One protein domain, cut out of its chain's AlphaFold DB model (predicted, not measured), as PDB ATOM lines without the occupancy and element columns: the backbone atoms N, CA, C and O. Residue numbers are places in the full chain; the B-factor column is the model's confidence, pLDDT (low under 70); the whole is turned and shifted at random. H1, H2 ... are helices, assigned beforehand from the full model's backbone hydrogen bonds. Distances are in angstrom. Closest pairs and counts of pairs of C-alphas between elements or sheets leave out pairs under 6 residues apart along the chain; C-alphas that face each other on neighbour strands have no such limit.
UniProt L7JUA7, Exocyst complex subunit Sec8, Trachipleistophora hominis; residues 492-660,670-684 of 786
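AT A GLANCE: This is residues 492 to 660 and 670 to 684 of the 786 residues of the protein "Exocyst complex subunit Sec8" of Trachipleistophora hominis (UniProt L7JUA7). A long hairpin of two helices, H8 and H9, makes the spine of an elongated body, and shorter helices pack along its sides. H2 runs beside H8 with H1 at a corner to it, H4 runs beside H9, a smaller hairpin of H6 and H7 packs through H6 on H9, little H3 sits near the long hairpin's turn, and H10 packs on H8 residues 589 to 596, far from that turn. The 184 printed residues have ten named helices, H1 to H10 in chain order, and no named strand: the class is all helix. The whole is compact, with a radius of gyration of the C-alphas of 18.3 A, and spans 62 by 34 by 27 A.

HOW THE PARTS SIT: Start at H1, residues 493 to 501, which touches H2, residues 505 to 514, at a steep tilt of 59 degrees; their closest C-alphas, Asp 498 and Phe 505, are 5.8 A apart. Next find H8, residues 589 to 617, the hub, touching five helices; its residues 601 to 608 touch H2 at a shallow tilt of 5 degrees, closest at C-alphas Phe 507 and Ser 601, 6.9 A. H3, residues 521 to 524, only just touches H8, with 3 pairs of C-alphas within 8 A, closest Ile 521 and Leu 616, 5.9 A. H4, residues 528 to 540, touches H9, residues 623 to 660, the same way at a shallow tilt of 15 degrees, closest at C-alphas Thr 535 and Leu 632, 5.9 A. H5, residues 542 to 545, only just touches H8, with 3 such pairs, closest Phe 545 and Ile 595, 6.2 A. H6, residues 549 to 555, touches H9 at a steep tilt of 43 degrees, closest at C-alphas Ile 551 and Ser 642, 6.3 A, and forms a hairpin with H7, residues 564 to 577. H8 and H9 form a hairpin at a shallow tilt of 22 degrees, closest at C-alphas Leu 602 and Tyr 636, 6.0 A. H10, residues 670 to 683, touches H8 at a shallow tilt of 31 degrees, closest at C-alphas Asp 593 and Ser 679, 6.9 A. H4, H8, H9 and H10 are an up and down bundle, each running against the one before it. Every O i to N i+4 pair is within hydrogen-bond range in H1, H2, H4 and H6, against 7 of 10 in H7, 22 of 25 in H8, 33 of 34 in H9 and 9 of 10 in H10; H3 and H5 are too short for such a pair.

IN THESE COORDINATES: Find C-alpha 493 at (13.544, 81.514, 85.541), where H1 begins. From C-alpha 589 at (3.724, 66.138, 96.480), H8 runs 40.4 A, with a kink of 36 degrees near residue 611; H9 then runs 52.3 A, with a kink of 33 degrees near residue 654. H10 ends at C-alpha 683, (0.318, 61.382, 84.724).

THE WHOLE: The C-alphas of Ser 522 and Arg 660, the two farthest apart, are 61.8 A apart. Residues 661 to 669 are not printed, and C-alphas 660 and 670 are 18.6 A apart across the cut. Of the links printed whole, H7 to H8 is long. Mean pLDDT of the printed part is 74.4; 57 residues are under 70, among them 492 to 509 and 612 to 621.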
ATOM      1  N   GLU A 492      16.898  81.868  82.915       54.03
ATOM      2  CA  GLU A 492      17.108  81.056  84.126       54.03
ATOM      3  C   GLU A 492      15.772  80.693  84.803       54.03
ATOM      4  O   GLU A 492      15.471  79.524  85.027       54.03
ATOM      5  N   PHE A 493      14.883  81.678  84.961       54.34
ATOM      6  CA  PHE A 493      13.544  81.514  85.541       54.34
ATOM      7  C   PHE A 493      12.515  80.765  84.668       54.34
ATOM      8  O   PHE A 493      11.345  80.710  85.039       54.34
ATOM      9  N   SER A 494      12.861  80.257  83.478       63.31
ATOM     10  CA  SER A 494      11.860  79.663  82.570       63.31
ATOM     11  C   SER A 494      11.436  78.253  82.983       63.31
ATOM     12  O   SER A 494      10.252  78.048  83.237       63.31
ATOM     13  N   MET A 495      12.381  77.323  83.149       63.25
ATOM     14  CA  MET A 495      12.100  76.001  83.723       63.25
ATOM     15  C   MET A 495      11.529  76.121  85.146       63.25
ATOM     16  O   MET A 495      10.522  75.499  85.469       63.25
ATOM     17  N   GLU A 496      12.091  77.005  85.977       63.16
ATOM     18  CA  GLU A 496      11.601  77.233  87.342       63.16
ATOM     19  C   GLU A 496      10.135  77.717  87.380       63.16
ATOM     20  O   GLU A 496       9.357  77.322  88.253       63.16
ATOM     21  N   ARG A 497       9.724  78.542  86.405       66.50
ATOM     22  CA  ARG A 497       8.337  79.001  86.248       66.50
ATOM     23  C   ARG A 497       7.412  77.900  85.734       66.50
ATOM     24  O   ARG A 497       6.273  77.834  86.199       66.50
ATOM     25  N   ASP A 498       7.873  77.047  84.824       65.94
ATOM     26  CA  ASP A 498       7.132  75.854  84.399       65.94
ATOM     27  C   ASP A 498       6.825  74.964  85.617       65.94
ATOM     28  O   ASP A 498       5.663  74.641  85.865       65.94
ATOM     29  N   TYR A 499       7.830  74.688  86.459       66.06
ATOM     30  CA  TYR A 499       7.675  73.912  87.699       66.06
ATOM     31  C   TYR A 499       6.752  74.593  88.720       66.06
ATOM     32  O   TYR A 499       5.885  73.939  89.298       66.06
ATOM     33  N   LYS A 500       6.885  75.913  88.921       64.25
ATOM     34  CA  LYS A 500       6.008  76.704  89.807       64.25
ATOM     35  C   LYS A 500       4.560  76.811  89.314       64.25
ATOM     36  O   LYS A 500       3.694  77.170  90.105       64.25
ATOM     37  N   THR A 501       4.283  76.530  88.037       61.53
ATOM     38  CA  THR A 501       2.931  76.634  87.453       61.53
ATOM     39  C   THR A 501       2.349  75.311  86.953       61.53
ATOM     40  O   THR A 501       1.214  75.315  86.483       61.53
ATOM     41  N   GLN A 502       3.095  74.201  87.058       58.44
ATOM     42  CA  GLN A 502       2.752  72.876  86.513       58.44
ATOM     43  C   GLN A 502       2.312  72.931  85.037       58.44
ATOM     44  O   GLN A 502       1.403  72.227  84.601       58.44
ATOM     45  N   ARG A 503       2.943  73.811  84.249       59.28
ATOM     46  CA  ARG A 503       2.611  74.059  82.838       59.28
ATOM     47  C   ARG A 503       3.879  74.077  82.011       59.28
ATOM     48  O   ARG A 503       4.795  74.824  82.330       59.28
ATOM     49  N   LEU A 504       3.888  73.301  80.929       61.09
ATOM     50  CA  LEU A 504       5.003  73.116  79.991       61.09
ATOM     51  C   LEU A 504       5.311  74.384  79.167       61.09
ATOM     52  O   LEU A 504       5.495  74.276  77.960       61.09
ATOM     53  N   PHE A 505       5.279  75.604  79.711       64.62
ATOM     54  CA  PHE A 505       5.430  76.811  78.899       64.62
ATOM     55  C   PHE A 505       6.789  76.892  78.196       64.62
ATOM     56  O   PHE A 505       6.789  77.141  76.992       64.62
ATOM     57  N   PHE A 506       7.918  76.655  78.864       69.31
ATOM     58  CA  PHE A 506       9.246  76.602  78.246       69.31
ATOM     59  C   PHE A 506       9.294  75.551  77.129       69.31
ATOM     60  O   PHE A 506       9.613  75.894  75.987       69.31
ATOM     61  N   PHE A 507       8.894  74.310  77.419       64.81
ATOM     62  CA  PHE A 507       8.955  73.199  76.460       64.81
ATOM     63  C   PHE A 507       7.969  73.366  75.297       64.81
ATOM     64  O   PHE A 507       8.355  73.243  74.137       64.81
ATOM     65  N   THR A 508       6.728  73.769  75.576       64.88
ATOM     66  CA  THR A 508       5.708  74.103  74.568       64.88
ATOM     67  C   THR A 508       6.160  75.265  73.693       64.88
ATOM     68  O   THR A 508       5.944  75.229  72.486       64.88
ATOM     69  N   HIS A 509       6.806  76.298  74.250       69.44
ATOM     70  CA  HIS A 509       7.354  77.388  73.438       69.44
ATOM     71  C   HIS A 509       8.513  76.892  72.573       69.44
ATOM     72  O   HIS A 509       8.499  77.159  71.375       69.44
ATOM     73  N   PHE A 510       9.475  76.157  73.142       73.25
ATOM     74  CA  PHE A 510      10.602  75.564  72.415       73.25
ATOM     75  C   PHE A 510      10.107  74.707  71.238       73.25
ATOM     76  O   PHE A 510      10.399  75.029  70.086       73.25
ATOM     77  N   ILE A 511       9.254  73.714  71.501       69.19
ATOM     78  CA  ILE A 511       8.658  72.842  70.482       69.19
ATOM     79  C   ILE A 511       7.846  73.654  69.458       69.19
ATOM     80  O   ILE A 511       8.008  73.450  68.256       69.19
ATOM     81  N   ASN A 512       7.052  74.650  69.871       67.06
ATOM     82  CA  ASN A 512       6.310  75.508  68.932       67.06
ATOM     83  C   ASN A 512       7.192  76.451  68.090       67.06
ATOM     84  O   ASN A 512       6.707  76.968  67.081       67.06
ATOM     85  N   TYR A 513       8.468  76.663  68.433       67.75
ATOM     86  CA  TYR A 513       9.425  77.313  67.529       67.75
ATOM     87  C   TYR A 513       9.986  76.359  66.465       67.75
ATOM     88  O   TYR A 513      10.367  76.842  65.400       67.75
ATOM     89  N   PHE A 514       9.976  75.040  66.693       66.06
ATOM     90  CA  PHE A 514      10.420  74.027  65.723       66.06
ATOM     91  C   PHE A 514       9.279  73.402  64.902       66.06
ATOM     92  O   PHE A 514       9.478  73.089  63.730       66.06
ATOM     93  N   LYS A 515       8.061  73.300  65.453       65.44
ATOM     94  CA  LYS A 515       6.848  72.783  64.785       65.44
ATOM     95  C   LYS A 515       6.482  73.458  63.438       65.44
ATOM     96  O   LYS A 515       5.833  72.812  62.624       65.44
ATOM     97  N   PRO A 516       6.889  74.710  63.129       57.38
ATOM     98  CA  PRO A 516       6.752  75.291  61.784       57.38
ATOM     99  C   PRO A 516       7.857  74.908  60.777       57.38
ATOM    100  O   PRO A 516       7.895  75.475  59.681       57.38
ATOM    101  N   PHE A 517       8.791  74.022  61.142       57.44
ATOM    102  CA  PHE A 517      10.008  73.691  60.381       57.44
ATOM    103  C   PHE A 517      10.264  72.181  60.236       57.44
ATOM    104  O   PHE A 517      11.311  71.775  59.727       57.44
ATOM    105  N   THR A 518       9.293  71.364  60.639       54.09
ATOM    106  CA  THR A 518       9.203  69.924  60.385       54.09
ATOM    107  C   THR A 518       9.577  69.586  58.939       54.09
ATOM    108  O   THR A 518       9.159  70.281  58.009       54.09
ATOM    109  N   GLY A 519      10.393  68.547  58.742       51.62
ATOM    110  CA  GLY A 519      10.846  68.114  57.415       51.62
ATOM    111  C   GLY A 519      12.004  68.914  56.795       51.62
ATOM    112  O   GLY A 519      12.449  68.570  55.703       51.62
ATOM    113  N   ARG A 520      12.527  69.980  57.431       59.56
ATOM    114  CA  ARG A 520      13.563  70.843  56.816       59.56
ATOM    115  C   ARG A 520      14.979  70.566  57.334       59.56
ATOM    116  O   ARG A 520      15.487  71.262  58.216       59.56
ATOM    117  N   ILE A 521      15.633  69.591  56.695       54.34
ATOM    118  CA  ILE A 521      16.991  69.074  56.979       54.34
ATOM    119  C   ILE A 521      18.012  70.188  57.278       54.34
ATOM    120  O   ILE A 521      18.638  70.215  58.338       54.34
ATOM    121  N   SER A 522      18.165  71.142  56.353       56.56
ATOM    122  CA  SER A 522      19.188  72.199  56.421       56.56
ATOM    123  C   SER A 522      18.982  73.187  57.570       56.56
ATOM    124  O   SER A 522      19.950  73.762  58.064       56.56
ATOM    125  N   PHE A 523      17.736  73.369  58.007       63.22
ATOM    126  CA  PHE A 523      17.385  74.215  59.138       63.22
ATOM    127  C   PHE A 523      17.640  73.478  60.459       63.22
ATOM    128  O   PHE A 523      18.370  73.995  61.301       63.22
ATOM    129  N   LEU A 524      17.130  72.251  60.628       63.38
ATOM    130  CA  LEU A 524      17.292  71.491  61.878       63.38
ATOM    131  C   LEU A 524      18.773  71.211  62.191       63.38
ATOM    132  O   LEU A 524      19.208  71.409  63.327       63.38
ATOM    133  N   ARG A 525      19.590  70.924  61.165       65.75
ATOM    134  CA  ARG A 525      21.059  70.809  61.262       65.75
ATOM    135  C   ARG A 525      21.742  72.045  61.875       65.75
ATOM    136  O   ARG A 525      22.739  71.894  62.576       65.75
ATOM    137  N   ASN A 526      21.204  73.252  61.674       68.62
ATOM    138  CA  ASN A 526      21.737  74.496  62.253       68.62
ATOM    139  C   ASN A 526      21.316  74.731  63.719       68.62
ATOM    140  O   ASN A 526      21.832  75.652  64.362       68.62
ATOM    141  N   PHE A 527      20.396  73.922  64.258       71.75
ATOM    142  CA  PHE A 527      19.820  74.086  65.597       71.75
ATOM    143  C   PHE A 527      19.995  72.879  66.531       71.75
ATOM    144  O   PHE A 527      19.561  72.956  67.678       71.75
ATOM    145  N   LEU A 528      20.714  71.827  66.121       76.00
ATOM    146  CA  LEU A 528      21.077  70.682  66.977       76.00
ATOM    147  C   LEU A 528      21.683  71.097  68.336       76.00
ATOM    148  O   LEU A 528      21.297  70.564  69.372       76.00
ATOM    149  N   TRP A 529      22.521  72.142  68.358       82.12
ATOM    150  CA  TRP A 529      23.097  72.731  69.583       82.12
ATOM    151  C   TRP A 529      22.056  73.181  70.623       82.12
ATOM    152  O   TRP A 529      22.367  73.304  71.805       82.12
ATOM    153  N   SER A 530      20.821  73.464  70.199       81.06
ATOM    154  CA  SER A 530      19.750  73.868  71.113       81.06
ATOM    155  C   SER A 530      19.088  72.680  71.807       81.06
ATOM    156  O   SER A 530      18.630  72.838  72.934       81.06
ATOM    157  N   PHE A 531      19.109  71.493  71.190       81.75
ATOM    158  CA  PHE A 531      18.730  70.243  71.848       81.75
ATOM    159  C   PHE A 531      19.808  69.840  72.855       81.75
ATOM    160  O   PHE A 531      19.473  69.640  74.013       81.75
ATOM    161  N   GLU A 532      21.093  69.871  72.473       83.75
ATOM    162  CA  GLU A 532      22.233  69.652  73.391       83.75
ATOM    163  C   GLU A 532      22.141  70.518  74.658       83.75
ATOM    164  O   GLU A 532      22.322  70.025  75.769       83.75
ATOM    165  N   TYR A 533      21.818  71.807  74.501       84.06
ATOM    166  CA  TYR A 533      21.639  72.721  75.629       84.06
ATOM    167  C   TYR A 533      20.446  72.334  76.517       84.06
ATOM    168  O   TYR A 533      20.547  72.423  77.739       84.06
ATOM    169  N   VAL A 534      19.315  71.913  75.936       82.62
ATOM    170  CA  VAL A 534      18.143  71.471  76.712       82.62
ATOM    171  C   VAL A 534      18.435  70.162  77.446       82.62
ATOM    172  O   VAL A 534      18.132  70.083  78.633       82.62
ATOM    173  N   THR A 535      19.086  69.187  76.800       84.88
ATOM    174  CA  THR A 535      19.554  67.947  77.442       84.88
ATOM    175  C   THR A 535      20.442  68.270  78.637       84.88
ATOM    176  O   THR A 535      20.132  67.866  79.757       84.88
ATOM    177  N   LYS A 536      21.467  69.112  78.435       84.25
ATOM    178  CA  LYS A 536      22.337  69.548  79.527       84.25
ATOM    179  C   LYS A 536      21.575  70.292  80.625       84.25
ATOM    180  O   LYS A 536      21.906  70.146  81.794       84.25
ATOM    181  N   LYS A 537      20.524  71.054  80.310       81.38
ATOM    182  CA  LYS A 537      19.702  71.692  81.349       81.38
ATOM    183  C   LYS A 537      18.852  70.711  82.157       81.38
ATOM    184  O   LYS A 537      18.532  71.044  83.293       81.38
ATOM    185  N   PHE A 538      18.534  69.522  81.653       82.50
ATOM    186  CA  PHE A 538      17.981  68.452  82.492       82.50
ATOM    187  C   PHE A 538      19.060  67.757  83.339       82.50
ATOM    188  O   PHE A 538      18.778  67.405  84.482       82.50
ATOM    189  N   GLU A 539      20.288  67.609  82.834       83.31
ATOM    190  CA  GLU A 539      21.432  67.098  83.613       83.31
ATOM    191  C   GLU A 539      21.801  68.055  84.762       83.31
ATOM    192  O   GLU A 539      21.787  67.653  85.923       83.31
ATOM    193  N   ASP A 540      22.036  69.340  84.456       82.62
ATOM    194  CA  ASP A 540      22.373  70.410  85.412       82.62
ATOM    195  C   ASP A 540      21.349  70.502  86.569       82.62
ATOM    196  O   ASP A 540      21.721  70.824  87.695       82.62
ATOM    197  N   ASN A 541      20.059  70.248  86.298       79.50
ATOM    198  CA  ASN A 541      18.974  70.348  87.283       79.50
ATOM    199  C   ASN A 541      18.652  69.028  88.008       79.50
ATOM    200  O   ASN A 541      17.813  69.045  88.906       79.50
ATOM    201  N   PHE A 542      19.272  67.891  87.661       82.81
ATOM    202  CA  PHE A 542      18.910  66.574  88.216       82.81
ATOM    203  C   PHE A 542      18.907  66.554  89.759       82.81
ATOM    204  O   PHE A 542      17.942  66.104  90.380       82.81
ATOM    205  N   SER A 543      19.935  67.134  90.385       75.88
ATOM    206  CA  SER A 543      20.073  67.248  91.847       75.88
ATOM    207  C   SER A 543      19.055  68.191  92.507       75.88
ATOM    208  O   SER A 543      18.814  68.103  93.710       75.88
ATOM    209  N   CYS A 544      18.414  69.082  91.742       75.81
ATOM    210  CA  CYS A 544      17.312  69.911  92.234       75.81
ATOM    211  C   CYS A 544      15.992  69.127  92.345       75.81
ATOM    212  O   CYS A 544      15.109  69.536  93.104       75.81
ATOM    213  N   PHE A 545      15.861  68.015  91.613       76.19
ATOM    214  CA  PHE A 545      14.731  67.090  91.701       76.19
ATOM    215  C   PHE A 545      14.988  65.975  92.720       76.19
ATOM    216  O   PHE A 545      14.179  65.779  93.627       76.19
ATOM    217  N   PHE A 546      16.120  65.281  92.588       81.31
ATOM    218  CA  PHE A 546      16.504  64.143  93.423       81.31
ATOM    219  C   PHE A 546      17.559  64.580  94.441       81.31
ATOM    220  O   PHE A 546      18.755  64.607  94.155       81.31
ATOM    221  N   ARG A 547      17.095  64.948  95.641       76.25
ATOM    222  CA  ARG A 547      17.955  65.401  96.750       76.25
ATOM    223  C   ARG A 547      18.750  64.268  97.392       76.25
ATOM    224  O   ARG A 547      19.841  64.502  97.900       76.25
ATOM    225  N   SER A 548      18.206  63.054  97.363       83.19
ATOM    226  CA  SER A 548      18.829  61.883  97.963       83.19
ATOM    227  C   SER A 548      20.190  61.578  97.328       83.19
ATOM    228  O   SER A 548      20.289  61.108  96.190       83.19
ATOM    229  N   GLN A 549      21.256  61.752  98.113       82.00
ATOM    230  CA  GLN A 549      22.614  61.367  97.717       82.00
ATOM    231  C   GLN A 549      22.728  59.853  97.445       82.00
ATOM    232  O   GLN A 549      23.637  59.422  96.744       82.00
ATOM    233  N   VAL A 550      21.807  59.027  97.963       85.00
ATOM    234  CA  VAL A 550      21.734  57.591  97.634       85.00
ATOM    235  C   VAL A 550      21.344  57.382  96.167       85.00
ATOM    236  O   VAL A 550      21.932  56.527  95.510       85.00
ATOM    237  N   ILE A 551      20.408  58.176  95.631       85.19
ATOM    238  CA  ILE A 551      20.052  58.137  94.204       85.19
ATOM    239  C   ILE A 551      21.211  58.683  93.371       85.19
ATOM    240  O   ILE A 551      21.660  58.006  92.448       85.19
ATOM    241  N   SER A 552      21.730  59.861  93.735       83.81
ATOM    242  CA  SER A 552      22.829  60.523  93.019       83.81
ATOM    243  C   SER A 552      24.043  59.601  92.838       83.81
ATOM    244  O   SER A 552      24.449  59.352  91.705       83.81
ATOM    245  N   ASP A 553      24.539  58.993  93.925       84.00
ATOM    246  CA  ASP A 553      25.709  58.097  93.902       84.00
ATOM    247  C   ASP A 553      25.459  56.764  93.171       84.00
ATOM    248  O   ASP A 553      26.411  56.090  92.774       84.00
ATOM    249  N   SER A 554      24.197  56.341  93.031       84.81
ATOM    250  CA  SER A 554      23.845  55.091  92.341       84.81
ATOM    251  C   SER A 554      23.698  55.309  90.834       84.81
ATOM    252  O   SER A 554      24.187  54.507  90.033       84.81
ATOM    253  N   VAL A 555      23.027  56.401  90.453       84.00
ATOM    254  CA  VAL A 555      22.659  56.735  89.069       84.00
ATOM    255  C   VAL A 555      23.804  57.424  88.328       84.00
ATOM    256  O   VAL A 555      24.008  57.133  87.149       84.00
ATOM    257  N   TYR A 556      24.577  58.287  88.997       80.94
ATOM    258  CA  TYR A 556      25.692  59.020  88.396       80.94
ATOM    259  C   TYR A 556      27.045  58.599  88.974       80.94
ATOM    260  O   TYR A 556      27.356  58.846  90.135       80.94
ATOM    261  N   VAL A 557      27.913  58.058  88.116       77.94
ATOM    262  CA  VAL A 557      29.310  57.744  88.449       77.94
ATOM    263  C   VAL A 557      30.224  58.600  87.576       77.94
ATOM    264  O   VAL A 557      30.092  58.622  86.353       77.94
ATOM    265  N   ASN A 558      31.146  59.344  88.197       73.44
ATOM    266  CA  ASN A 558      32.061  60.277  87.518       73.44
ATOM    267  C   ASN A 558      31.352  61.268  86.563       73.44
ATOM    268  O   ASN A 558      31.878  61.612  85.503       73.44
ATOM    269  N   GLY A 559      30.142  61.713  86.924       68.19
ATOM    270  CA  GLY A 559      29.345  62.649  86.121       68.19
ATOM    271  C   GLY A 559      28.687  62.042  84.875       68.19
ATOM    272  O   GLY A 559      28.277  62.790  83.991       68.19
ATOM    273  N   ARG A 560      28.581  60.710  84.777       74.12
ATOM    274  CA  ARG A 560      27.839  60.010  83.717       74.12
ATOM    275  C   ARG A 560      26.786  59.083  84.307       74.12
ATOM    276  O   ARG A 560      27.001  58.525  85.380       74.12
ATOM    277  N   VAL A 561      25.689  58.896  83.574       78.00
ATOM    278  CA  VAL A 561      24.682  57.874  83.889       78.00
ATOM    279  C   VAL A 561      25.348  56.496  83.844       78.00
ATOM    280  O   VAL A 561      26.073  56.180  82.899       78.00
ATOM    281  N   ASN A 562      25.147  55.720  84.901       75.44
ATOM    282  CA  ASN A 562      25.724  54.395  85.109       75.44
ATOM    283  C   ASN A 562      24.899  53.305  84.382       75.44
ATOM    284  O   ASN A 562      23.755  53.529  83.998       75.44
ATOM    285  N   GLU A 563      25.466  52.114  84.184       73.94
ATOM    286  CA  GLU A 563      24.741  50.976  83.593       73.94
ATOM    287  C   GLU A 563      23.656  50.477  84.567       73.94
ATOM    288  O   GLU A 563      23.937  50.318  85.754       73.94
ATOM    289  N   ASN A 564      22.434  50.204  84.090       66.12
ATOM    290  CA  ASN A 564      21.258  49.935  84.944       66.12
ATOM    291  C   ASN A 564      21.496  48.853  86.019       66.12
ATOM    292  O   ASN A 564      21.149  49.044  87.184       66.12
ATOM    293  N   GLU A 565      22.146  47.747  85.650       68.00
ATOM    294  CA  GLU A 565      22.513  46.654  86.566       68.00
ATOM    295  C   GLU A 565      23.412  47.148  87.714       68.00
ATOM    296  O   GLU A 565      23.226  46.790  88.880       68.00
ATOM    297  N   ARG A 566      24.354  48.047  87.400       77.12
ATOM    298  CA  ARG A 566      25.270  48.667  88.366       77.12
ATOM    299  C   ARG A 566      24.599  49.765  89.187       77.12
ATOM    300  O   ARG A 566      25.003  49.956  90.332       77.12
ATOM    301  N   ILE A 567      23.590  50.461  88.650       81.81
ATOM    302  CA  ILE A 567      22.751  51.384  89.434       81.81
ATOM    303  C   ILE A 567      22.085  50.600  90.566       81.81
ATOM    304  O   ILE A 567      22.186  50.991  91.728       81.81
ATOM    305  N   PHE A 568      21.449  49.472  90.242       79.38
ATOM    306  CA  PHE A 568      20.703  48.673  91.211       79.38
ATOM    307  C   PHE A 568      21.607  48.043  92.280       79.38
ATOM    308  O   PHE A 568      21.357  48.187  93.478       79.38
ATOM    309  N   GLU A 569      22.708  47.417  91.859       81.12
ATOM    310  CA  GLU A 569      23.684  46.825  92.775       81.12
ATOM    311  C   GLU A 569      24.484  47.867  93.575       81.12
ATOM    312  O   GLU A 569      24.979  47.552  94.662       81.12
ATOM    313  N   GLY A 570      24.607  49.101  93.077       82.56
ATOM    314  CA  GLY A 570      25.105  50.246  93.838       82.56
ATOM    315  C   GLY A 570      24.104  50.677  94.911       82.56
ATOM    316  O   GLY A 570      24.447  50.724  96.093       82.56
ATOM    317  N   PHE A 571      22.850  50.895  94.516       86.38
ATOM    318  CA  PHE A 571      21.752  51.307  95.388       86.38
ATOM    319  C   PHE A 571      21.540  50.334  96.556       86.38
ATOM    320  O   PHE A 571      21.600  50.749  97.715       86.38
ATOM    321  N   LYS A 572      21.418  49.026  96.277       85.88
ATOM    322  CA  LYS A 572      21.324  47.964  97.298       85.88
ATOM    323  C   LYS A 572      22.444  48.053  98.343       85.88
ATOM    324  O   LYS A 572      22.183  47.931  99.539       85.88
ATOM    325  N   LYS A 573      23.686  48.328  97.924       83.12
ATOM    326  CA  LYS A 573      24.837  48.473  98.835       83.12
ATOM    327  C   LYS A 573      24.803  49.783  99.630       83.12
ATOM    328  O   LYS A 573      25.133  49.770 100.815       83.12
ATOM    329  N   GLN A 574      24.358  50.889  99.030       83.81
ATOM    330  CA  GLN A 574      24.207  52.177  99.721       83.81
ATOM    331  C   GLN A 574      23.186  52.098 100.874       83.81
ATOM    332  O   GLN A 574      23.466  52.623 101.952       83.81
ATOM    333  N   LEU A 575      22.066  51.378 100.697       83.31
ATOM    334  CA  LEU A 575      21.033  51.171 101.735       83.31
ATOM    335  C   LEU A 575      21.542  50.454 102.997       83.31
ATOM    336  O   LEU A 575      21.004  50.644 104.086       83.31
ATOM    337  N   LEU A 576      22.572  49.609 102.879       79.94
ATOM    338  CA  LEU A 576      23.162  48.931 104.037       79.94
ATOM    339  C   LEU A 576      24.037  49.872 104.883       79.94
ATOM    340  O   LEU A 576      24.168  49.647 106.088       79.94
ATOM    341  N   ILE A 577      24.620  50.900 104.254       74.69
ATOM    342  CA  ILE A 577      25.685  51.750 104.810       74.69
ATOM    343  C   ILE A 577      25.149  53.104 105.293       74.69
ATOM    344  O   ILE A 577      25.493  53.540 106.393       74.69
ATOM    345  N   LYS A 578      24.324  53.786 104.491       73.06
ATOM    346  CA  LYS A 578      23.807  55.124 104.809       73.06
ATOM    347  C   LYS A 578      22.505  55.033 105.607       73.06
ATOM    348  O   LYS A 578      21.617  54.254 105.280       73.06
ATOM    349  N   ASN A 579      22.367  55.882 106.624       70.50
ATOM    350  CA  ASN A 579      21.050  56.214 107.170       70.50
ATOM    351  C   ASN A 579      20.400  57.264 106.259       70.50
ATOM    352  O   ASN A 579      21.081  58.179 105.801       70.50
ATOM    353  N   ILE A 580      19.100  57.129 106.012       75.50
ATOM    354  CA  ILE A 580      18.313  58.047 105.181       75.50
ATOM    355  C   ILE A 580      17.615  59.045 106.108       75.50
ATOM    356  O   ILE A 580      16.875  58.628 107.000       75.50
ATOM    357  N   ALA A 581      17.844  60.345 105.912       75.81
ATOM    358  CA  ALA A 581      17.065  61.377 106.585       75.81
ATOM    359  C   ALA A 581      15.748  61.621 105.832       75.81
ATOM    360  O   ALA A 581      15.690  61.531 104.608       75.81
ATOM    361  N   TYR A 582      14.687  61.960 106.564       71.12
ATOM    362  CA  TYR A 582      13.367  62.212 105.980       71.12
ATOM    363  C   TYR A 582      13.357  63.428 105.034       71.12
ATOM    364  O   TYR A 582      12.667  63.424 104.019       71.12
ATOM    365  N   ASP A 583      14.160  64.453 105.337       72.31
ATOM    366  CA  ASP A 583      14.223  65.708 104.573       72.31
ATOM    367  C   ASP A 583      15.000  65.599 103.241       72.31
ATOM    368  O   ASP A 583      14.871  66.470 102.370       72.31
ATOM    369  N   ASP A 584      15.760  64.510 103.058       71.06
ATOM    370  CA  ASP A 584      16.447  64.165 101.802       71.06
ATOM    371  C   ASP A 584      15.488  63.559 100.758       71.06
ATOM    372  O   ASP A 584      15.859  63.398  99.592       71.06
ATOM    373  N   LEU A 585      14.259  63.219 101.164       70.44
ATOM    374  CA  LEU A 585      13.262  62.521 100.354       70.44
ATOM    375  C   LEU A 585      12.267  63.475  99.674       70.44
ATOM    376  O   LEU A 585      11.900  64.538 100.185       70.44
ATOM    377  N   ALA A 586      11.742  63.072  98.518       62.69
ATOM    378  CA  ALA A 586      10.823  63.862  97.695       62.69
ATOM    379  C   ALA A 586       9.348  63.846  98.170       62.69
ATOM    380  O   ALA A 586       8.448  64.136  97.379       62.69
ATOM    381  N   LEU A 587       9.080  63.556  99.452       62.72
ATOM    382  CA  LEU A 587       7.738  63.291 100.013       62.72
ATOM    383  C   LEU A 587       6.729  64.438  99.910       62.72
ATOM    384  O   LEU A 587       5.521  64.216  99.996       62.72
ATOM    385  N   ASN A 588       7.183  65.672  99.700       68.38
ATOM    386  CA  ASN A 588       6.269  66.745  99.336       68.38
ATOM    387  C   ASN A 588       5.741  66.493  97.914       68.38
ATOM    388  O   ASN A 588       6.506  66.579  96.954       68.38
ATOM    389  N   LYS A 589       4.423  66.289  97.771       68.44
ATOM    390  CA  LYS A 589       3.724  66.138  96.480       68.44
ATOM    391  C   LYS A 589       4.185  67.143  95.413       68.44
ATOM    392  O   LYS A 589       4.327  66.777  94.253       68.44
ATOM    393  N   SER A 590       4.482  68.389  95.795       71.31
ATOM    394  CA  SER A 590       4.999  69.415  94.879       71.31
ATOM    395  C   SER A 590       6.309  69.012  94.188       71.31
ATOM    396  O   SER A 590       6.547  69.442  93.068       71.31
ATOM    397  N   ASN A 591       7.170  68.213  94.819       74.81
ATOM    398  CA  ASN A 591       8.414  67.716  94.223       74.81
ATOM    399  C   ASN A 591       8.168  66.470  93.364       74.81
ATOM    400  O   ASN A 591       8.672  66.412  92.245       74.81
ATOM    401  N   PHE A 592       7.322  65.544  93.822       74.25
ATOM    402  CA  PHE A 592       6.900  64.389  93.022       74.25
ATOM    403  C   PHE A 592       6.233  64.817  91.702       74.25
ATOM    404  O   PHE A 592       6.638  64.372  90.628       74.25
ATOM    405  N   ASP A 593       5.290  65.766  91.761       71.62
ATOM    406  CA  ASP A 593       4.631  66.351  90.584       71.62
ATOM    407  C   ASP A 593       5.654  66.969  89.598       71.62
ATOM    408  O   ASP A 593       5.461  66.893  88.385       71.62
ATOM    409  N   LYS A 594       6.755  67.567  90.090       76.31
ATOM    410  CA  LYS A 594       7.826  68.150  89.250       76.31
ATOM    411  C   LYS A 594       8.677  67.087  88.557       76.31
ATOM    412  O   LYS A 594       9.013  67.275  87.390       76.31
ATOM    413  N   ILE A 595       9.015  65.994  89.246       78.19
ATOM    414  CA  ILE A 595       9.757  64.857  88.669       78.19
ATOM    415  C   ILE A 595       8.935  64.229  87.538       78.19
ATOM    416  O   ILE A 595       9.409  64.115  86.409       78.19
ATOM    417  N   VAL A 596       7.665  63.919  87.824       75.00
ATOM    418  CA  VAL A 596       6.664  63.438  86.858       75.00
ATOM    419  C   VAL A 596       6.583  64.351  85.628       75.00
ATOM    420  O   VAL A 596       6.669  63.893  84.488       75.00
ATOM    421  N   PHE A 597       6.482  65.660  85.849       74.38
ATOM    422  CA  PHE A 597       6.410  66.664  84.791       74.38
ATOM    423  C   PHE A 597       7.700  66.754  83.951       74.38
ATOM    424  O   PHE A 597       7.629  66.919  82.732       74.38
ATOM    425  N   ALA A 598       8.880  66.609  84.565       78.69
ATOM    426  CA  ALA A 598      10.162  66.581  83.859       78.69
ATOM    427  C   ALA A 598      10.309  65.332  82.967       78.69
ATOM    428  O   ALA A 598      10.743  65.453  81.822       78.69
ATOM    429  N   ILE A 599       9.870  64.164  83.444       79.94
ATOM    430  CA  ILE A 599       9.846  62.908  82.674       79.94
ATOM    431  C   ILE A 599       8.941  63.034  81.440       79.94
ATOM    432  O   ILE A 599       9.374  62.721  80.330       79.94
ATOM    433  N   LEU A 600       7.721  63.562  81.601       75.44
ATOM    434  CA  LEU A 600       6.823  63.836  80.470       75.44
ATOM    435  C   LEU A 600       7.444  64.833  79.475       75.44
ATOM    436  O   LEU A 600       7.394  64.608  78.268       75.44
ATOM    437  N   SER A 601       8.097  65.890  79.975       76.19
ATOM    438  CA  SER A 601       8.799  66.882  79.139       76.19
ATOM    439  C   SER A 601       9.908  66.252  78.287       76.19
ATOM    440  O   SER A 601      10.059  66.600  77.116       76.19
ATOM    441  N   LEU A 602      10.683  65.328  78.867       80.94
ATOM    442  CA  LEU A 602      11.750  64.592  78.184       80.94
ATOM    443  C   LEU A 602      11.192  63.621  77.137       80.94
ATOM    444  O   LEU A 602      11.684  63.610  76.011       80.94
ATOM    445  N   ARG A 603      10.139  62.863  77.468       82.50
ATOM    446  CA  ARG A 603       9.465  61.955  76.525       82.50
ATOM    447  C   ARG A 603       8.920  62.706  75.312       82.50
ATOM    448  O   ARG A 603       9.171  62.316  74.178       82.50
ATOM    449  N   ASP A 604       8.210  63.808  75.534       76.19
ATOM    450  CA  ASP A 604       7.603  64.581  74.450       76.19
ATOM    451  C   ASP A 604       8.676  65.278  73.581       76.19
ATOM    452  O   ASP A 604       8.490  65.445  72.373       76.19
ATOM    453  N   LEU A 605       9.837  65.619  74.161       80.88
ATOM    454  CA  LEU A 605      11.018  66.105  73.438       80.88
ATOM    455  C   LEU A 605      11.707  65.001  72.613       80.88
ATOM    456  O   LEU A 605      12.104  65.270  71.480       80.88
ATOM    457  N   ILE A 606      11.817  63.778  73.146       83.12
ATOM    458  CA  ILE A 606      12.314  62.590  72.428       83.12
ATOM    459  C   ILE A 606      11.394  62.275  71.249       83.12
ATOM    460  O   ILE A 606      11.856  62.269  70.112       83.12
ATOM    461  N   ASN A 607      10.085  62.154  71.478       81.06
ATOM    462  CA  ASN A 607       9.098  61.902  70.426       81.06
ATOM    463  C   ASN A 607       9.141  62.993  69.337       81.06
ATOM    464  O   ASN A 607       9.048  62.698  68.143       81.06
ATOM    465  N   PHE A 608       9.336  64.263  69.723       78.75
ATOM    466  CA  PHE A 608       9.541  65.351  68.766       78.75
ATOM    467  C   PHE A 608      10.870  65.232  68.001       78.75
ATOM    468  O   PHE A 608      10.917  65.580  66.821       78.75
ATOM    469  N   TYR A 609      11.947  64.758  68.627       80.44
ATOM    470  CA  TYR A 609      13.218  64.520  67.947       80.44
ATOM    471  C   TYR A 609      13.096  63.366  66.938       80.44
ATOM    472  O   TYR A 609      13.480  63.506  65.777       80.44
ATOM    473  N   GLU A 610      12.510  62.241  67.340       80.12
ATOM    474  CA  GLU A 610      12.432  61.047  66.500       80.12
ATOM    475  C   GLU A 610      11.521  61.249  65.285       80.12
ATOM    476  O   GLU A 610      11.959  61.029  64.156       80.12
ATOM    477  N   LEU A 611      10.314  61.786  65.481       75.38
ATOM    478  CA  LEU A 611       9.374  62.047  64.386       75.38
ATOM    479  C   LEU A 611       9.928  63.037  63.341       75.38
ATOM    480  O   LEU A 611       9.590  62.953  62.163       75.38
ATOM    481  N   ASN A 612      10.752  64.005  63.768       68.50
ATOM    482  CA  ASN A 612      11.036  65.203  62.969       68.50
ATOM    483  C   ASN A 612      12.517  65.413  62.615       68.50
ATOM    484  O   ASN A 612      12.808  66.290  61.799       68.50
ATOM    485  N   VAL A 613      13.439  64.647  63.210       66.44
ATOM    486  CA  VAL A 613      14.895  64.726  62.975       66.44
ATOM    487  C   VAL A 613      15.472  63.366  62.564       66.44
ATOM    488  O   VAL A 613      16.205  63.313  61.578       66.44
ATOM    489  N   ARG A 614      15.074  62.258  63.208       64.81
ATOM    490  CA  ARG A 614      15.567  60.896  62.885       64.81
ATOM    491  C   ARG A 614      15.197  60.451  61.459       64.81
ATOM    492  O   ARG A 614      16.013  59.851  60.765       64.81
ATOM    493  N   GLU A 615      14.020  60.841  60.963       60.16
ATOM    494  CA  GLU A 615      13.632  60.661  59.547       60.16
ATOM    495  C   GLU A 615      14.494  61.475  58.558       60.16
ATOM    496  O   GLU A 615      14.595  61.133  57.382       60.16
ATOM    497  N   LEU A 616      15.160  62.539  59.017       58.91
ATOM    498  CA  LEU A 616      16.043  63.371  58.192       58.91
ATOM    499  C   LEU A 616      17.487  62.843  58.188       58.91
ATOM    500  O   LEU A 616      18.189  62.969  57.186       58.91
ATOM    501  N   GLU A 617      17.912  62.202  59.278       55.84
ATOM    502  CA  GLU A 617      19.208  61.517  59.402       55.84
ATOM    503  C   GLU A 617      19.322  60.303  58.459       55.84
ATOM    504  O   GLU A 617      20.421  59.972  58.013       55.84
ATOM    505  N   ARG A 618      18.190  59.701  58.051       59.97
ATOM    506  CA  ARG A 618      18.134  58.684  56.979       59.97
ATOM    507  C   ARG A 618      18.633  59.193  55.617       59.97
ATOM    508  O   ARG A 618      18.992  58.377  54.772       59.97
ATOM    509  N   ILE A 619      18.650  60.512  55.397       56.47
ATOM    510  CA  ILE A 619      19.013  61.155  54.120       56.47
ATOM    511  C   ILE A 619      20.471  61.662  54.128       56.47
ATOM    512  O   ILE A 619      21.120  61.690  53.084       56.47
ATOM    513  N   ASP A 620      20.998  62.051  55.293       57.62
ATOM    514  CA  ASP A 620      22.362  62.570  55.493       57.62
ATOM    515  C   ASP A 620      22.861  62.122  56.882       57.62
ATOM    516  O   ASP A 620      22.521  62.738  57.897       57.62
ATOM    517  N   LYS A 621      23.620  61.012  56.940       66.00
ATOM    518  CA  LYS A 621      24.060  60.385  58.202       66.00
ATOM    519  C   LYS A 621      24.902  61.353  59.034       66.00
ATOM    520  O   LYS A 621      26.044  61.657  58.687       66.00
ATOM    521  N   ASN A 622      24.358  61.796  60.164       70.62
ATOM    522  CA  ASN A 622      24.966  62.819  61.006       70.62
ATOM    523  C   ASN A 622      25.235  62.276  62.424       70.62
ATOM    524  O   ASN A 622      24.331  62.302  63.257       70.62
ATOM    525  N   PRO A 623      26.470  61.849  62.755       77.94
ATOM    526  CA  PRO A 623      26.767  61.189  64.034       77.94
ATOM    527  C   PRO A 623      26.592  62.106  65.257       77.94
ATOM    528  O   PRO A 623      26.395  61.638  66.375       77.94
ATOM    529  N   ARG A 624      26.608  63.434  65.066       79.44
ATOM    530  CA  ARG A 624      26.263  64.393  66.131       79.44
ATOM    531  C   ARG A 624      24.786  64.302  66.522       79.44
ATOM    532  O   ARG A 624      24.441  64.564  67.665       79.44
ATOM    533  N   ALA A 625      23.930  63.962  65.568       75.12
ATOM    534  CA  ALA A 625      22.489  63.884  65.734       75.12
ATOM    535  C   ALA A 625      22.103  62.569  66.448       75.12
ATOM    536  O   ALA A 625      21.433  62.604  67.480       75.12
ATOM    537  N   GLU A 626      22.706  61.446  66.031       80.56
ATOM    538  CA  GLU A 626      22.683  60.159  66.753       80.56
ATOM    539  C   GLU A 626      23.167  60.308  68.214       80.56
ATOM    540  O   GLU A 626      22.545  59.792  69.147       80.56
ATOM    541  N   SER A 627      24.231  61.089  68.447       85.00
ATOM    542  CA  SER A 627      24.712  61.391  69.802       85.00
ATOM    543  C   SER A 627      23.707  62.187  70.646       85.00
ATOM    544  O   SER A 627      23.666  61.988  71.858       85.00
ATOM    545  N   ILE A 628      22.906  63.078  70.052       84.62
ATOM    546  CA  ILE A 628      21.923  63.898  70.785       84.62
ATOM    547  C   ILE A 628      20.741  63.052  71.250       84.62
ATOM    548  O   ILE A 628      20.334  63.179  72.405       84.62
ATOM    549  N   ILE A 629      20.205  62.184  70.384       85.00
ATOM    550  CA  ILE A 629      19.106  61.290  70.769       85.00
ATOM    551  C   ILE A 629      19.562  60.280  71.829       85.00
ATOM    552  O   ILE A 629      18.850  60.089  72.812       85.00
ATOM    553  N   SER A 630      20.787  59.748  71.725       84.44
ATOM    554  CA  SER A 630      21.373  58.904  72.777       84.44
ATOM    555  C   SER A 630      21.514  59.655  74.110       84.44
ATOM    556  O   SER A 630      21.086  59.144  75.144       84.44
ATOM    557  N   SER A 631      22.023  60.894  74.117       86.44
ATOM    558  CA  SER A 631      22.086  61.708  75.341       86.44
ATOM    559  C   SER A 631      20.697  61.997  75.931       86.44
ATOM    560  O   SER A 631      20.521  61.869  77.139       86.44
ATOM    561  N   LEU A 632      19.697  62.334  75.107       85.56
ATOM    562  CA  LEU A 632      18.314  62.539  75.566       85.56
ATOM    563  C   LEU A 632      17.726  61.270  76.202       85.56
ATOM    564  O   LEU A 632      17.143  61.347  77.282       85.56
ATOM    565  N   GLN A 633      17.915  60.112  75.565       84.12
ATOM    566  CA  GLN A 633      17.468  58.813  76.076       84.12
ATOM    567  C   GLN A 633      18.174  58.446  77.389       84.12
ATOM    568  O   GLN A 633      17.511  58.022  78.332       84.12
ATOM    569  N   ASN A 634      19.483  58.688  77.509       83.44
ATOM    570  CA  ASN A 634      20.229  58.449  78.749       83.44
ATOM    571  C   ASN A 634      19.706  59.305  79.915       83.44
ATOM    572  O   ASN A 634      19.535  58.794  81.020       83.44
ATOM    573  N   VAL A 635      19.399  60.586  79.675       85.69
ATOM    574  CA  VAL A 635      18.826  61.480  80.699       85.69
ATOM    575  C   VAL A 635      17.394  61.077  81.059       85.69
ATOM    576  O   VAL A 635      17.055  61.015  82.238       85.69
ATOM    577  N   TYR A 636      16.560  60.734  80.075       84.75
ATOM    578  CA  TYR A 636      15.209  60.210  80.307       84.75
ATOM    579  C   TYR A 636      15.227  58.925  81.149       84.75
ATOM    580  O   TYR A 636      14.510  58.827  82.145       84.75
ATOM    581  N   ASN A 637      16.106  57.979  80.816       80.12
ATOM    582  CA  ASN A 637      16.288  56.740  81.572       80.12
ATOM    583  C   ASN A 637      16.789  57.017  82.997       80.12
ATOM    584  O   ASN A 637      16.242  56.454  83.943       80.12
ATOM    585  N   ALA A 638      17.746  57.936  83.175       83.81
ATOM    586  CA  ALA A 638      18.215  58.350  84.496       83.81
ATOM    587  C   ALA A 638      17.079  58.920  85.361       83.81
ATOM    588  O   ALA A 638      16.931  58.503  86.508       83.81
ATOM    589  N   TYR A 639      16.237  59.813  84.825       85.50
ATOM    590  CA  TYR A 639      15.081  60.357  85.552       85.50
ATOM    591  C   TYR A 639      14.037  59.275  85.893       85.50
ATOM    592  O   TYR A 639      13.520  59.272  87.011       85.50
ATOM    593  N   ASN A 640      13.752  58.337  84.980       79.31
ATOM    594  CA  ASN A 640      12.812  57.234  85.222       79.31
ATOM    595  C   ASN A 640      13.306  56.272  86.313       79.31
ATOM    596  O   ASN A 640      12.586  56.015  87.275       79.31
ATOM    597  N   VAL A 641      14.550  55.790  86.208       78.56
ATOM    598  CA  VAL A 641      15.157  54.920  87.229       78.56
ATOM    599  C   VAL A 641      15.221  55.649  88.572       78.56
ATOM    600  O   VAL A 641      14.882  55.069  89.598       78.56
ATOM    601  N   SER A 642      15.557  56.941  88.576       84.12
ATOM    602  CA  SER A 642      15.583  57.755  89.796       84.12
ATOM    603  C   SER A 642      14.208  57.914  90.442       84.12
ATOM    604  O   SER A 642      14.121  57.861  91.663       84.12
ATOM    605  N   LEU A 643      13.124  58.042  89.666       82.25
ATOM    606  CA  LEU A 643      11.761  58.042  90.209       82.25
ATOM    607  C   LEU A 643      11.413  56.692  90.861       82.25
ATOM    608  O   LEU A 643      10.847  56.679  91.953       82.25
ATOM    609  N   SER A 644      11.796  55.568  90.247       77.56
ATOM    610  CA  SER A 644      11.635  54.235  90.847       77.56
ATOM    611  C   SER A 644      12.429  54.100  92.153       77.56
ATOM    612  O   SER A 644      11.875  53.680  93.168       77.56
ATOM    613  N   LEU A 645      13.701  54.518  92.167       83.44
ATOM    614  CA  LEU A 645      14.546  54.507  93.368       83.44
ATOM    615  C   LEU A 645      14.026  55.448  94.464       83.44
ATOM    616  O   LEU A 645      14.099  55.102  95.638       83.44
ATOM    617  N   GLU A 646      13.466  56.603  94.106       84.31
ATOM    618  CA  GLU A 646      12.826  57.535  95.039       84.31
ATOM    619  C   GLU A 646      11.572  56.904  95.663       84.31
ATOM    620  O   GLU A 646      11.426  56.915  96.883       84.31
ATOM    621  N   ILE A 647      10.693  56.271  94.875       79.56
ATOM    622  CA  ILE A 647       9.533  55.525  95.403       79.56
ATOM    623  C   ILE A 647       9.990  54.430  96.378       79.56
ATOM    624  O   ILE A 647       9.441  54.319  97.478       79.56
ATOM    625  N   ILE A 648      11.037  53.678  96.019       83.31
ATOM    626  CA  ILE A 648      11.625  52.643  96.877       83.31
ATOM    627  C   ILE A 648      12.194  53.246  98.168       83.31
ATOM    628  O   ILE A 648      11.859  52.747  99.236       83.31
ATOM    629  N   LEU A 649      12.996  54.318  98.114       86.12
ATOM    630  CA  LEU A 649      13.558  54.978  99.307       86.12
ATOM    631  C   LEU A 649      12.476  55.466 100.273       86.12
ATOM    632  O   LEU A 649      12.634  55.377 101.489       86.12
ATOM    633  N   ASN A 650      11.370  55.965  99.731       83.00
ATOM    634  CA  ASN A 650      10.259  56.472 100.519       83.00
ATOM    635  C   ASN A 650       9.489  55.365 101.239       83.00
ATOM    636  O   ASN A 650       9.180  55.515 102.417       83.00
ATOM    637  N   VAL A 651       9.230  54.233 100.577       83.81
ATOM    638  CA  VAL A 651       8.716  53.029 101.252       83.81
ATOM    639  C   VAL A 651       9.742  52.510 102.267       83.81
ATOM    640  O   VAL A 651       9.392  52.205 103.407       83.81
ATOM    641  N   PHE A 652      11.016  52.470 101.873       85.94
ATOM    642  CA  PHE A 652      12.128  51.976 102.677       85.94
ATOM    643  C   PHE A 652      12.309  52.762 103.978       85.94
ATOM    644  O   PHE A 652      12.606  52.152 104.996       85.94
ATOM    645  N   TYR A 653      12.097  54.081 104.001       86.69
ATOM    646  CA  TYR A 653      12.194  54.873 105.233       86.69
ATOM    647  C   TYR A 653      11.236  54.362 106.326       86.69
ATOM    648  O   TYR A 653      11.649  54.121 107.462       86.69
ATOM    649  N   PHE A 654       9.964  54.129 105.979       83.25
ATOM    650  CA  PHE A 654       8.989  53.568 106.921       83.25
ATOM    651  C   PHE A 654       9.250  52.083 107.199       83.25
ATOM    652  O   PHE A 654       9.097  51.647 108.340       83.25
ATOM    653  N   PHE A 655       9.704  51.320 106.195       84.81
ATOM    654  CA  PHE A 655      10.132  49.931 106.379       84.81
ATOM    655  C   PHE A 655      11.269  49.814 107.402       84.81
ATOM    656  O   PHE A 655      11.213  48.979 108.295       84.81
ATOM    657  N   ASP A 656      12.303  50.646 107.290       86.19
ATOM    658  CA  ASP A 656      13.495  50.598 108.132       86.19
ATOM    659  C   ASP A 656      13.170  51.035 109.568       86.19
ATOM    660  O   ASP A 656      13.679  50.445 110.517       86.19
ATOM    661  N   LYS A 657      12.233  51.978 109.748       82.56
ATOM    662  CA  LYS A 657      11.655  52.316 111.059       82.56
ATOM    663  C   LYS A 657      10.909  51.123 111.681       82.56
ATOM    664  O   LYS A 657      11.160  50.774 112.832       82.56
ATOM    665  N   PHE A 658      10.054  50.441 110.915       84.94
ATOM    666  CA  PHE A 658       9.387  49.202 111.343       84.94
ATOM    667  C   PHE A 658      10.402  48.095 111.698       84.94
ATOM    668  O   PHE A 658      10.342  47.514 112.779       84.94
ATOM    669  N   TYR A 659      11.385  47.853 110.830       84.44
ATOM    670  CA  TYR A 659      12.372  46.775 110.943       84.44
ATOM    671  C   TYR A 659      13.387  46.991 112.080       84.44
ATOM    672  O   TYR A 659      13.743  46.041 112.784       84.44
ATOM    673  N   ARG A 660      13.865  48.230 112.275       82.75
ATOM    674  CA  ARG A 660      14.811  48.581 113.346       82.75
ATOM    675  C   ARG A 660      14.129  48.815 114.680       82.75
ATOM    676  O   ARG A 660      14.706  48.450 115.697       82.75
ATOM    677  N   PHE A 670       0.781  53.790 104.778       80.62
ATOM    678  CA  PHE A 670      -0.469  53.743 104.018       80.62
ATOM    679  C   PHE A 670      -0.866  55.115 103.445       80.62
ATOM    680  O   PHE A 670      -1.320  55.188 102.301       80.62
ATOM    681  N   ARG A 671      -0.655  56.218 104.181       80.75
ATOM    682  CA  ARG A 671      -0.837  57.584 103.653       80.75
ATOM    683  C   ARG A 671       0.096  57.842 102.467       80.75
ATOM    684  O   ARG A 671      -0.386  58.169 101.387       80.75
ATOM    685  N   VAL A 672       1.403  57.645 102.647       76.81
ATOM    686  CA  VAL A 672       2.421  57.910 101.611       76.81
ATOM    687  C   VAL A 672       2.208  57.031 100.376       76.81
ATOM    688  O   VAL A 672       2.196  57.536  99.255       76.81
ATOM    689  N   VAL A 673       1.922  55.744 100.575       77.06
ATOM    690  CA  VAL A 673       1.546  54.786  99.529       77.06
ATOM    691  C   VAL A 673       0.337  55.277  98.725       77.06
ATOM    692  O   VAL A 673       0.328  55.178  97.497       77.06
ATOM    693  N   ASN A 674      -0.687  55.835  99.378       76.38
ATOM    694  CA  ASN A 674      -1.870  56.353  98.691       76.38
ATOM    695  C   ASN A 674      -1.632  57.703  97.998       76.38
ATOM    696  O   ASN A 674      -2.155  57.907  96.902       76.38
ATOM    697  N   ASP A 675      -0.816  58.595  98.562       73.81
ATOM    698  CA  ASP A 675      -0.437  59.851  97.903       73.81
ATOM    699  C   ASP A 675       0.474  59.612  96.684       73.81
ATOM    700  O   ASP A 675       0.308  60.284  95.662       73.81
ATOM    701  N   MET A 676       1.339  58.590  96.714       73.25
ATOM    702  CA  MET A 676       2.047  58.080  95.530       73.25
ATOM    703  C   MET A 676       1.070  57.526  94.490       73.25
ATOM    704  O   MET A 676       1.057  58.009  93.358       73.25
ATOM    705  N   LYS A 677       0.193  56.577  94.865       71.94
ATOM    706  CA  LYS A 677      -0.854  56.018  93.978       71.94
ATOM    707  C   LYS A 677      -1.700  57.128  93.334       71.94
ATOM    708  O   LYS A 677      -2.059  57.038  92.162       71.94
ATOM    709  N   LYS A 678      -2.007  58.195  94.076       70.62
ATOM    710  CA  LYS A 678      -2.766  59.364  93.606       70.62
ATOM    711  C   LYS A 678      -1.962  60.267  92.668       70.62
ATOM    712  O   LYS A 678      -2.520  60.738  91.684       70.62
ATOM    713  N   SER A 679      -0.680  60.489  92.941       66.44
ATOM    714  CA  SER A 679       0.182  61.356  92.124       66.44
ATOM    715  C   SER A 679       0.633  60.662  90.834       66.44
ATOM    716  O   SER A 679       0.660  61.291  89.781       66.44
ATOM    717  N   LEU A 680       0.847  59.342  90.863       64.12
ATOM    718  CA  LEU A 680       1.036  58.514  89.664       64.12
ATOM    719  C   LEU A 680      -0.211  58.525  88.760       64.12
ATOM    720  O   LEU A 680      -0.083  58.631  87.545       64.12
ATOM    721  N   ARG A 681      -1.430  58.539  89.321       61.72
ATOM    722  CA  ARG A 681      -2.668  58.747  88.535       61.72
ATOM    723  C   ARG A 681      -2.760  60.133  87.874       61.72
ATOM    724  O   ARG A 681      -3.545  60.295  86.946       61.72
ATOM    725  N   CYS A 682      -1.987  61.131  88.309       52.03
ATOM    726  CA  CYS A 682      -1.988  62.459  87.684       52.03
ATOM    727  C   CYS A 682      -1.193  62.531  86.366       52.03
ATOM    728  O   CYS A 682      -1.341  63.527  85.660       52.03
ATOM    729  N   LEU A 683      -0.442  61.483  85.986       52.31
ATOM    730  CA  LEU A 683       0.318  61.382  84.724       52.31
ATOM    731  C   LEU A 683      -0.532  61.503  83.434       52.31
ATOM    732  O   LEU A 683       0.040  61.548  82.349       52.31
ATOM    733  N   HIS A 684      -1.868  61.561  83.534       44.12
ATOM    734  CA  HIS A 684      -2.813  61.654  82.402       44.12
ATOM    735  C   HIS A 684      -2.653  60.546  81.351       44.12
ATOM    736  O   HIS A 684      -2.895  60.710  80.160       44.12
TER     737      HIS A 684